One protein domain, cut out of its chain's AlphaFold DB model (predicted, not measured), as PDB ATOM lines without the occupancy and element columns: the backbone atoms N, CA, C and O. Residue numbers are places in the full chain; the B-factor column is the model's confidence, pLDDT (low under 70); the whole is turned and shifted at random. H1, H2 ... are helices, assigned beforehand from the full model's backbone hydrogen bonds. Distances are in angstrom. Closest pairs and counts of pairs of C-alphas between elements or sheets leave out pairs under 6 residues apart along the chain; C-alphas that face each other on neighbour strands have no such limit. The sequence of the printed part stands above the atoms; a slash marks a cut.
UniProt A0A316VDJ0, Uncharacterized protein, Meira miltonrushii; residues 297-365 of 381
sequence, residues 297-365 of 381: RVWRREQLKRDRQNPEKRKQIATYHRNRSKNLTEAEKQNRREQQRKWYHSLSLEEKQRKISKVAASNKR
ATOM      1  N   ARG A 297      44.532 120.568 -55.910       90.00
ATOM      2  CA  ARG A 297      43.565 119.500 -56.229       90.00
ATOM      3  C   ARG A 297      42.898 119.749 -57.585       90.00
ATOM      4  O   ARG A 297      42.824 118.820 -58.384       90.00
ATOM      5  N   VAL A 298      42.465 120.984 -57.848       89.06
ATOM      6  CA  VAL A 298      41.873 121.406 -59.128       89.06
ATOM      7  C   VAL A 298      42.896 121.261 -60.250       89.06
ATOM      8  O   VAL A 298      42.639 120.544 -61.211       89.06
ATOM      9  N   TRP A 299      44.103 121.809 -60.073       90.81
ATOM     10  CA  TRP A 299      45.182 121.697 -61.059       90.81
ATOM     11  C   TRP A 299      45.507 120.238 -61.421       90.81
ATOM     12  O   TRP A 299      45.619 119.909 -62.598       90.81
ATOM     13  N   ARG A 300      45.573 119.328 -60.436       91.94
ATOM     14  CA  ARG A 300      45.765 117.886 -60.694       91.94
ATOM     15  C   ARG A 300      44.602 117.252 -61.459       91.94
ATOM     16  O   ARG A 300      44.847 116.421 -62.325       91.94
ATOM     17  N   ARG A 301      43.354 117.619 -61.146       91.31
ATOM     18  CA  ARG A 301      42.161 117.120 -61.852       91.31
ATOM     19  C   ARG A 301      42.161 117.569 -63.317       91.31
ATOM     20  O   ARG A 301      41.853 116.768 -64.190       91.31
ATOM     21  N   GLU A 302      42.548 118.812 -63.578       90.94
ATOM     22  CA  GLU A 302      42.601 119.385 -64.926       90.94
ATOM     23  C   GLU A 302      43.796 118.900 -65.758       90.94
ATOM     24  O   GLU A 302      43.659 118.713 -66.966       90.94
ATOM     25  N   GLN A 303      44.950 118.630 -65.137       87.69
ATOM     26  CA  GLN A 303      46.037 117.901 -65.804       87.69
ATOM     27  C   GLN A 303      45.572 116.495 -66.202       87.69
ATOM     28  O   GLN A 303      45.656 116.142 -67.369       87.69
ATOM     29  N   LEU A 304      44.937 115.748 -65.287       89.50
ATOM     30  CA  LEU A 304      44.379 114.424 -65.596       89.50
ATOM     31  C   LEU A 304      43.309 114.443 -66.700       89.50
ATOM     32  O   LEU A 304      43.191 113.460 -67.426       89.50
ATOM     33  N   LYS A 305      42.526 115.522 -66.853       91.56
ATOM     34  CA  LYS A 305      41.622 115.684 -68.007       91.56
ATOM     35  C   LYS A 305      42.403 115.858 -69.311       91.56
ATOM     36  O   LYS A 305      42.124 115.140 -70.263       91.56
ATOM     37  N   ARG A 306      43.403 116.746 -69.343       89.19
ATOM     38  CA  ARG A 306      44.258 116.958 -70.528       89.19
ATOM     39  C   ARG A 306      45.040 115.702 -70.913       89.19
ATOM     40  O   ARG A 306      45.056 115.332 -72.081       89.19
ATOM     41  N   ASP A 307      45.600 114.996 -69.937       88.62
ATOM     42  CA  ASP A 307      46.307 113.727 -70.145       88.62
ATOM     43  C   ASP A 307      45.365 112.599 -70.623       88.62
ATOM     44  O   ASP A 307      45.815 111.662 -71.274       88.62
ATOM     45  N   ARG A 308      44.055 112.689 -70.336       89.19
ATOM     46  CA  ARG A 308      43.007 111.805 -70.887       89.19
ATOM     47  C   ARG A 308      42.491 112.226 -72.266       89.19
ATOM     48  O   ARG A 308      41.874 111.402 -72.934       89.19
ATOM     49  N   GLN A 309      42.689 113.475 -72.675       92.31
ATOM     50  CA  GLN A 309      42.317 113.953 -74.010       92.31
ATOM     51  C   GLN A 309      43.446 113.725 -75.021       92.31
ATOM     52  O   GLN A 309      43.169 113.392 -76.164       92.31
ATOM     53  N   ASN A 310      44.711 113.825 -74.601       94.50
ATOM     54  CA  ASN A 310      45.854 113.524 -75.461       94.50
ATOM     55  C   ASN A 310      46.014 111.988 -75.650       94.50
ATOM     56  O   ASN A 310      46.251 111.272 -74.667       94.50
ATOM     57  N   PRO A 311      45.899 111.453 -76.885       91.62
ATOM     58  CA  PRO A 311      45.949 110.011 -77.137       91.62
ATOM     59  C   PRO A 311      47.353 109.419 -76.962       91.62
ATOM     60  O   PRO A 311      47.480 108.284 -76.501       91.62
ATOM     61  N   GLU A 312      48.413 110.172 -77.254       94.25
ATOM     62  CA  GLU A 312      49.796 109.721 -77.064       94.25
ATOM     63  C   GLU A 312      50.127 109.549 -75.587       94.25
ATOM     64  O   GLU A 312      50.636 108.509 -75.186       94.25
ATOM     65  N   LYS A 313      49.750 110.515 -74.744       91.62
ATOM     66  CA  LYS A 313      49.885 110.405 -73.289       91.62
ATOM     67  C   LYS A 313      49.102 109.218 -72.742       91.62
ATOM     68  O   LYS A 313      49.605 108.529 -71.858       91.62
ATOM     69  N   ARG A 314      47.915 108.916 -73.282       90.56
ATOM     70  CA  ARG A 314      47.189 107.678 -72.941       90.56
ATOM     71  C   ARG A 314      47.984 106.430 -73.322       90.56
ATOM     72  O   ARG A 314      48.108 105.547 -72.475       90.56
ATOM     73  N   LYS A 315      48.543 106.366 -74.538       93.44
ATOM     74  CA  LYS A 315      49.422 105.265 -74.979       93.44
ATOM     75  C   LYS A 315      50.647 105.144 -74.061       93.44
ATOM     76  O   LYS A 315      50.876 104.074 -73.512       93.44
ATOM     77  N   GLN A 316      51.363 106.236 -73.786       92.62
ATOM     78  CA  GLN A 316      52.527 106.276 -72.889       92.62
ATOM     79  C   GLN A 316      52.189 105.825 -71.459       92.62
ATOM     80  O   GLN A 316      52.908 105.007 -70.893       92.62
ATOM     81  N   ILE A 317      51.082 106.300 -70.876       88.69
ATOM     82  CA  ILE A 317      50.623 105.892 -69.536       88.69
ATOM     83  C   ILE A 317      50.247 104.402 -69.522       88.69
ATOM     84  O   ILE A 317      50.605 103.691 -68.581       88.69
ATOM     85  N   ALA A 318      49.568 103.905 -70.561       90.50
ATOM     86  CA  ALA A 318      49.230 102.490 -70.692       90.50
ATOM     87  C   ALA A 318      50.486 101.612 -70.831       90.50
ATOM     88  O   ALA A 318      50.624 100.638 -70.092       90.50
ATOM     89  N   THR A 319      51.434 101.990 -71.692       94.25
ATOM     90  CA  THR A 319      52.728 101.310 -71.863       94.25
ATOM     91  C   THR A 319      53.552 101.347 -70.579       94.25
ATOM     92  O   THR A 319      54.063 100.313 -70.160       94.25
ATOM     93  N   TYR A 320      53.610 102.484 -69.877       93.75
ATOM     94  CA  TYR A 320      54.258 102.589 -68.569       93.75
ATOM     95  C   TYR A 320      53.639 101.625 -67.552       93.75
ATOM     96  O   TYR A 320      54.365 100.910 -66.864       93.75
ATOM     97  N   HIS A 321      52.307 101.549 -67.462       88.56
ATOM     98  CA  HIS A 321      51.644 100.612 -66.554       88.56
ATOM     99  C   HIS A 321      51.839  99.144 -66.960       88.56
ATOM    100  O   HIS A 321      52.065  98.314 -66.078       88.56
ATOM    101  N   ARG A 322      51.817  98.831 -68.263       91.81
ATOM    102  CA  ARG A 322      52.065  97.489 -68.816       91.81
ATOM    103  C   ARG A 322      53.497  97.036 -68.527       91.81
ATOM    104  O   ARG A 322      53.684  95.993 -67.902       91.81
ATOM    105  N   ASN A 323      54.494  97.847 -68.870       92.31
ATOM    106  CA  ASN A 323      55.907  97.552 -68.622       92.31
ATOM    107  C   ASN A 323      56.193  97.489 -67.119       92.31
ATOM    108  O   ASN A 323      56.828  96.551 -66.653       92.31
ATOM    109  N   ARG A 324      55.617  98.393 -66.316       92.12
ATOM    110  CA  ARG A 324      55.710  98.308 -64.855       92.12
ATOM    111  C   ARG A 324      55.070  97.039 -64.289       92.12
ATOM    112  O   ARG A 324      55.529  96.587 -63.256       92.12
ATOM    113  N   SER A 325      54.031  96.466 -64.903       87.56
ATOM    114  CA  SER A 325      53.495  95.164 -64.466       87.56
ATOM    115  C   SER A 325      54.336  93.967 -64.913       87.56
ATOM    116  O   SER A 325      54.415  92.996 -64.164       87.56
ATOM    117  N   LYS A 326      54.978  94.045 -66.088       91.50
ATOM    118  CA  LYS A 326      55.904  93.018 -66.589       91.50
ATOM    119  C   LYS A 326      57.192  92.961 -65.762       91.50
ATOM    120  O   LYS A 326      57.632  91.876 -65.417       91.50
ATOM    121  N   ASN A 327      57.730  94.122 -65.386       89.88
ATOM    122  CA  ASN A 327      59.019  94.255 -64.700       89.88
ATOM    123  C   ASN A 327      58.946  94.075 -63.167       89.88
ATOM    124  O   ASN A 327      59.950  94.295 -62.498       89.88
ATOM    125  N   LEU A 328      57.782  93.732 -62.597       92.94
ATOM    126  CA  LEU A 328      57.701  93.315 -61.190       92.94
ATOM    127  C   LEU A 328      58.211  91.879 -61.073       92.94
ATOM    128  O   LEU A 328      57.774  91.016 -61.839       92.94
ATOM    129  N   THR A 329      59.055  91.599 -60.084       94.81
ATOM    130  CA  THR A 329      59.423  90.210 -59.759       94.81
ATOM    131  C   THR A 329      58.216  89.454 -59.189       94.81
ATOM    132  O   THR A 329      57.269  90.074 -58.694       94.81
ATOM    133  N   GLU A 330      58.219  88.116 -59.215       94.62
ATOM    134  CA  GLU A 330      57.128  87.339 -58.596       94.62
ATOM    135  C   GLU A 330      56.977  87.642 -57.098       94.62
ATOM    136  O   GLU A 330      55.856  87.812 -56.620       94.62
ATOM    137  N   ALA A 331      58.082  87.871 -56.380       91.69
ATOM    138  CA  ALA A 331      58.057  88.317 -54.987       91.69
ATOM    139  C   ALA A 331      57.352  89.681 -54.809       91.69
ATOM    140  O   ALA A 331      56.560  89.868 -53.881       91.69
ATOM    141  N   GLU A 332      57.569  90.645 -55.712       94.38
ATOM    142  CA  GLU A 332      56.851  91.926 -55.679       94.38
ATOM    143  C   GLU A 332      55.371  91.784 -56.069       94.38
ATOM    144  O   GLU A 332      54.511  92.456 -55.484       94.38
ATOM    145  N   LYS A 333      55.045  90.899 -57.023       94.88
ATOM    146  CA  LYS A 333      53.656  90.560 -57.378       94.88
ATOM    147  C   LYS A 333      52.940  89.917 -56.187       94.88
ATOM    148  O   LYS A 333      51.820  90.328 -55.876       94.88
ATOM    149  N   GLN A 334      53.584  88.988 -55.481       95.25
ATOM    150  CA  GLN A 334      53.061  88.352 -54.271       95.25
ATOM    151  C   GLN A 334      52.851  89.365 -53.140       95.25
ATOM    152  O   GLN A 334      51.730  89.492 -52.652       95.25
ATOM    153  N   ASN A 335      53.857  90.174 -52.795       95.88
ATOM    154  CA  ASN A 335      53.730  91.229 -51.780       95.88
ATOM    155  C   ASN A 335      52.580  92.202 -52.120       95.88
ATOM    156  O   ASN A 335      51.785  92.586 -51.261       95.88
ATOM    157  N   ARG A 336      52.400  92.545 -53.403       93.44
ATOM    158  CA  ARG A 336      51.267  93.368 -53.851       93.44
ATOM    159  C   ARG A 336      49.914  92.660 -53.696       93.44
ATOM    160  O   ARG A 336      48.956  93.318 -53.283       93.44
ATOM    161  N   ARG A 337      49.821  91.354 -53.985       95.19
ATOM    162  CA  ARG A 337      48.622  90.528 -53.723       95.19
ATOM    163  C   ARG A 337      48.322  90.461 -52.220       95.19
ATOM    164  O   ARG A 337      47.177  90.657 -51.824       95.19
ATOM    165  N   GLU A 338      49.332  90.277 -51.374       96.25
ATOM    166  CA  GLU A 338      49.185  90.270 -49.913       96.25
ATOM    167  C   GLU A 338      48.740  91.623 -49.352       96.25
ATOM    168  O   GLU A 338      47.848  91.668 -48.509       96.25
ATOM    169  N   GLN A 339      49.298  92.738 -49.834       94.50
ATOM    170  CA  GLN A 339      48.836  94.078 -49.456       94.50
ATOM    171  C   GLN A 339      47.382  94.317 -49.884       94.50
ATOM    172  O   GLN A 339      46.615  94.914 -49.130       94.50
ATOM    173  N   GLN A 340      46.977  93.820 -51.058       94.88
ATOM    174  CA  GLN A 340      45.582  93.865 -51.504       94.88
ATOM    175  C   GLN A 340      44.667  92.995 -50.631       94.88
ATOM    176  O   GLN A 340      43.596  93.471 -50.258       94.88
ATOM    177  N   ARG A 341      45.094  91.783 -50.243       95.75
ATOM    178  CA  ARG A 341      44.379  90.924 -49.282       95.75
ATOM    179  C   ARG A 341      44.239  91.625 -47.928       95.75
ATOM    180  O   ARG A 341      43.118  91.837 -47.484       95.75
ATOM    181  N   LYS A 342      45.340  92.073 -47.312       96.19
ATOM    182  CA  LYS A 342      45.346  92.792 -46.020       96.19
ATOM    183  C   LYS A 342      44.427  94.021 -46.049       96.19
ATOM    184  O   LYS A 342      43.608  94.191 -45.150       96.19
ATOM    185  N   TRP A 343      44.481  94.820 -47.120       96.44
ATOM    186  CA  TRP A 343      43.564  95.948 -47.317       96.44
ATOM    187  C   TRP A 343      42.104  95.521 -47.490       96.44
ATOM    188  O   TRP A 343      41.219  96.204 -46.985       96.44
ATOM    189  N   TYR A 344      41.828  94.417 -48.190       95.56
ATOM    190  CA  TYR A 344      40.470  93.901 -48.358       95.56
ATOM    191  C   TYR A 344      39.896  93.365 -47.041       95.56
ATOM    192  O   TYR A 344      38.753  93.671 -46.707       95.56
ATOM    193  N   HIS A 345      40.693  92.638 -46.252       96.06
ATOM    194  CA  HIS A 345      40.286  92.158 -44.933       96.06
ATOM    195  C   HIS A 345      39.996  93.312 -43.964       96.06
ATOM    196  O   HIS A 345      38.997  93.222 -43.252       96.06
ATOM    197  N   SER A 346      40.756  94.420 -44.017       96.00
ATOM    198  CA  SER A 346      40.546  95.609 -43.167       96.00
ATOM    199  C   SER A 346      39.279  96.433 -43.462       96.00
ATOM    200  O   SER A 346      39.043  97.437 -42.797       96.00
ATOM    201  N   LEU A 347      38.484  96.060 -44.469       95.50
ATOM    202  CA  LEU A 347      37.210  96.714 -44.791       95.50
ATOM    203  C   LEU A 347      36.065  96.136 -43.954       95.50
ATOM    204  O   LEU A 347      36.023  94.925 -43.703       95.50
ATOM    205  N   SER A 348      35.071  96.967 -43.637       97.19
ATOM    206  CA  SER A 348      33.805  96.476 -43.078       97.19
ATOM    207  C   SER A 348      33.045  95.598 -44.086       97.19
ATOM    208  O   SER A 348      33.295  95.648 -45.296       97.19
ATOM    209  N   LEU A 349      32.094  94.792 -43.602       97.25
ATOM    210  CA  LEU A 349      31.209  93.992 -44.460       97.25
ATOM    211  C   LEU A 349      30.436  94.866 -45.464       97.25
ATOM    212  O   LEU A 349      30.421  94.554 -46.653       97.25
ATOM    213  N   GLU A 350      29.909  96.009 -45.020       95.94
ATOM    214  CA  GLU A 350      29.226  96.988 -45.880       95.94
ATOM    215  C   GLU A 350      30.160  97.535 -46.982       95.94
ATOM    216  O   GLU A 350      29.781  97.639 -48.150       95.94
ATOM    217  N   GLU A 351      31.423  97.837 -46.658       96.75
ATOM    218  CA  GLU A 351      32.406  98.293 -47.648       96.75
ATOM    219  C   GLU A 351      32.818  97.196 -48.643       96.75
ATOM    220  O   GLU A 351      33.085  97.507 -49.812       96.75
ATOM    221  N   LYS A 352      32.869  95.930 -48.201       97.50
ATOM    222  CA  LYS A 352      33.103  94.754 -49.058       97.50
ATOM    223  C   LYS A 352      31.937  94.576 -50.030       97.50
ATOM    224  O   LYS A 352      32.161  94.628 -51.240       97.50
ATOM    225  N   GLN A 353      30.702  94.505 -49.526       96.44
ATOM    226  CA  GLN A 353      29.478  94.441 -50.336       96.44
ATOM    227  C   GLN A 353      29.423  95.589 -51.351       96.44
ATOM    228  O   GLN A 353      29.334  95.353 -52.553       96.44
ATOM    229  N   ARG A 354      29.630  96.839 -50.916       96.75
ATOM    230  CA  ARG A 354      29.626  98.016 -51.800       96.75
ATOM    231  C   ARG A 354      30.707  97.980 -52.889       96.75
ATOM    232  O   ARG A 354      30.542  98.627 -53.928       96.75
ATOM    233  N   LYS A 355      31.827  97.278 -52.681       95.12
ATOM    234  CA  LYS A 355      32.833  97.034 -53.733       95.12
ATOM    235  C   LYS A 355      32.388  95.933 -54.687       95.12
ATOM    236  O   LYS A 355      32.495  96.147 -55.892       95.12
ATOM    237  N   ILE A 356      31.841  94.832 -54.176       95.50
ATOM    238  CA  ILE A 356      31.278  93.741 -54.983       95.50
ATOM    239  C   ILE A 356      30.184  94.290 -55.910       95.50
ATOM    240  O   ILE A 356      30.310  94.161 -57.124       95.50
ATOM    241  N   SER A 357      29.202  95.038 -55.391       95.81
ATOM    242  CA  SER A 357      28.136  95.652 -56.202       95.81
ATOM    243  C   SER A 357      28.669  96.621 -57.266       95.81
ATOM    244  O   SER A 357      28.122  96.694 -58.362       95.81
ATOM    245  N   LYS A 358      29.758  97.356 -56.990       95.88
ATOM    246  CA  LYS A 358      30.404  98.235 -57.987       95.88
ATOM    247  C   LYS A 358      31.109  97.456 -59.095       95.88
ATOM    248  O   LYS A 358      31.067  97.892 -60.242       95.88
ATOM    249  N   VAL A 359      31.760  96.340 -58.766       95.19
ATOM    250  CA  VAL A 359      32.380  95.454 -59.762       95.19
ATOM    251  C   VAL A 359      31.293  94.774 -60.595       95.19
ATOM    252  O   VAL A 359      31.366  94.827 -61.817       95.19
ATOM    253  N   ALA A 360      30.238  94.255 -59.960       94.50
ATOM    254  CA  ALA A 360      29.081  93.674 -60.636       94.50
ATOM    255  C   ALA A 360      28.415  94.676 -61.596       94.50
ATOM    256  O   ALA A 360      28.268  94.379 -62.777       94.50
ATOM    257  N   ALA A 361      28.122  95.902 -61.147       94.62
ATOM    258  CA  ALA A 361      27.563  96.953 -62.001       94.62
ATOM    259  C   ALA A 361      28.509  97.370 -63.144       94.62
ATOM    260  O   ALA A 361      28.054  97.655 -64.250       94.62
ATOM    261  N   SER A 362      29.829  97.387 -62.916       94.81
ATOM    262  CA  SER A 362      30.808  97.652 -63.980       94.81
ATOM    263  C   SER A 362      30.914  96.506 -64.989       94.81
ATOM    264  O   SER A 362      31.202  96.768 -66.154       94.81
ATOM    265  N   ASN A 363      30.709  95.259 -64.563       92.94
ATOM    266  CA  ASN A 363      30.701  94.091 -65.442       92.94
ATOM    267  C   ASN A 363      29.385  93.998 -66.226       92.94
ATOM    268  O   ASN A 363      29.437  93.753 -67.427       92.94
ATOM    269  N   LYS A 364      28.238  94.289 -65.595       94.94
ATOM    270  CA  LYS A 364      26.934  94.420 -66.267       94.94
ATOM    271  C   LYS A 364      27.006  95.460 -67.390       94.94
ATOM    272  O   LYS A 364      26.811  95.097 -68.542       94.94
ATOM    273  N   ARG A 365      27.496  96.673 -67.101       93.00
ATOM    274  CA  ARG A 365      27.734  97.703 -68.133       93.00
ATOM    275  C   ARG A 365      28.692  97.269 -69.238       93.00
ATOM    276  O   ARG A 365      28.546  97.719 -70.362       93.00
TER     277      ARG A 365
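This is residues 297 to 365 of the 381 residues of an uncharacterized protein of Meira miltonrushii (UniProt A0A316VDJ0). Four helices follow one another as an open zigzag frame: H2 and H3 are the two arms of a wide V joined at residues 327 to 329, H1 makes a corner at the far end of H2, and H4 turns off at the far end of H3. Residues 297 to 306 of H1 and 356 to 365 of H4 stick out on opposite sides of the V, and the space between the arms is empty. The printed part has 69 residues with four named helices, in the order H1, H2, H3, H4, and no named strand; the class is all helix. The whole is only just loose, close to extended, with a radius of gyration of the C-alphas of 16.5 A and spans of 39 by 31 by 28 A.

The longest helix, H4, covers residues 349 to 365 and measures 24.2 A from first to last C-alpha; it ends at C-alpha 365, at (27.734, 97.703, -68.133). H3, residues 330 to 345, is 22.2 A long and begins at C-alpha 330, at (57.128, 87.339, -58.596). H2, residues 311 to 326, is 22.3 A long. H1, residues 297 to 309, is 18.7 A long and begins at C-alpha 297, at (43.565, 119.500, -56.229).

H4 and H3 are close but not clearly touching, with the C-alphas of Lys 352 and Tyr 344 the closest at 7.4 A. Their lines stand at a steep tilt of 64 degrees, and they run opposite ways. H3 and H2 are only just apart, their closest C-alphas being 8.5 A from each other. H2 and H1 only just touch, and only at the corner by their link, with 3 pairs of C-alphas within 8 A. H1 touches H2 with residues 307 to 308 alone, and H2 touches H1 with residues 313 to 314 alone; the closest C-alphas are those of Asp 307 and Lys 313, 5.8 A apart. The lines of H1 and H2 are about perpendicular, at 82 degrees. H4 is apart from H1 and from H2, and H1 is apart from H3. In H1, H2, H3 and H4 every O i to N i+4 pair is within hydrogen-bond range.

The two C-alphas farthest apart are those of Glu 312 and Leu 349, at 40.7 A, while those of Arg 297 and Arg 365, the first and last printed, are 29.5 A apart. The printed part has no cut. The links H1 to H2, H2 to H3 and H3 to H4 are tight. The mean pLDDT of the printed part is 93.4, and no printed residue is under 70.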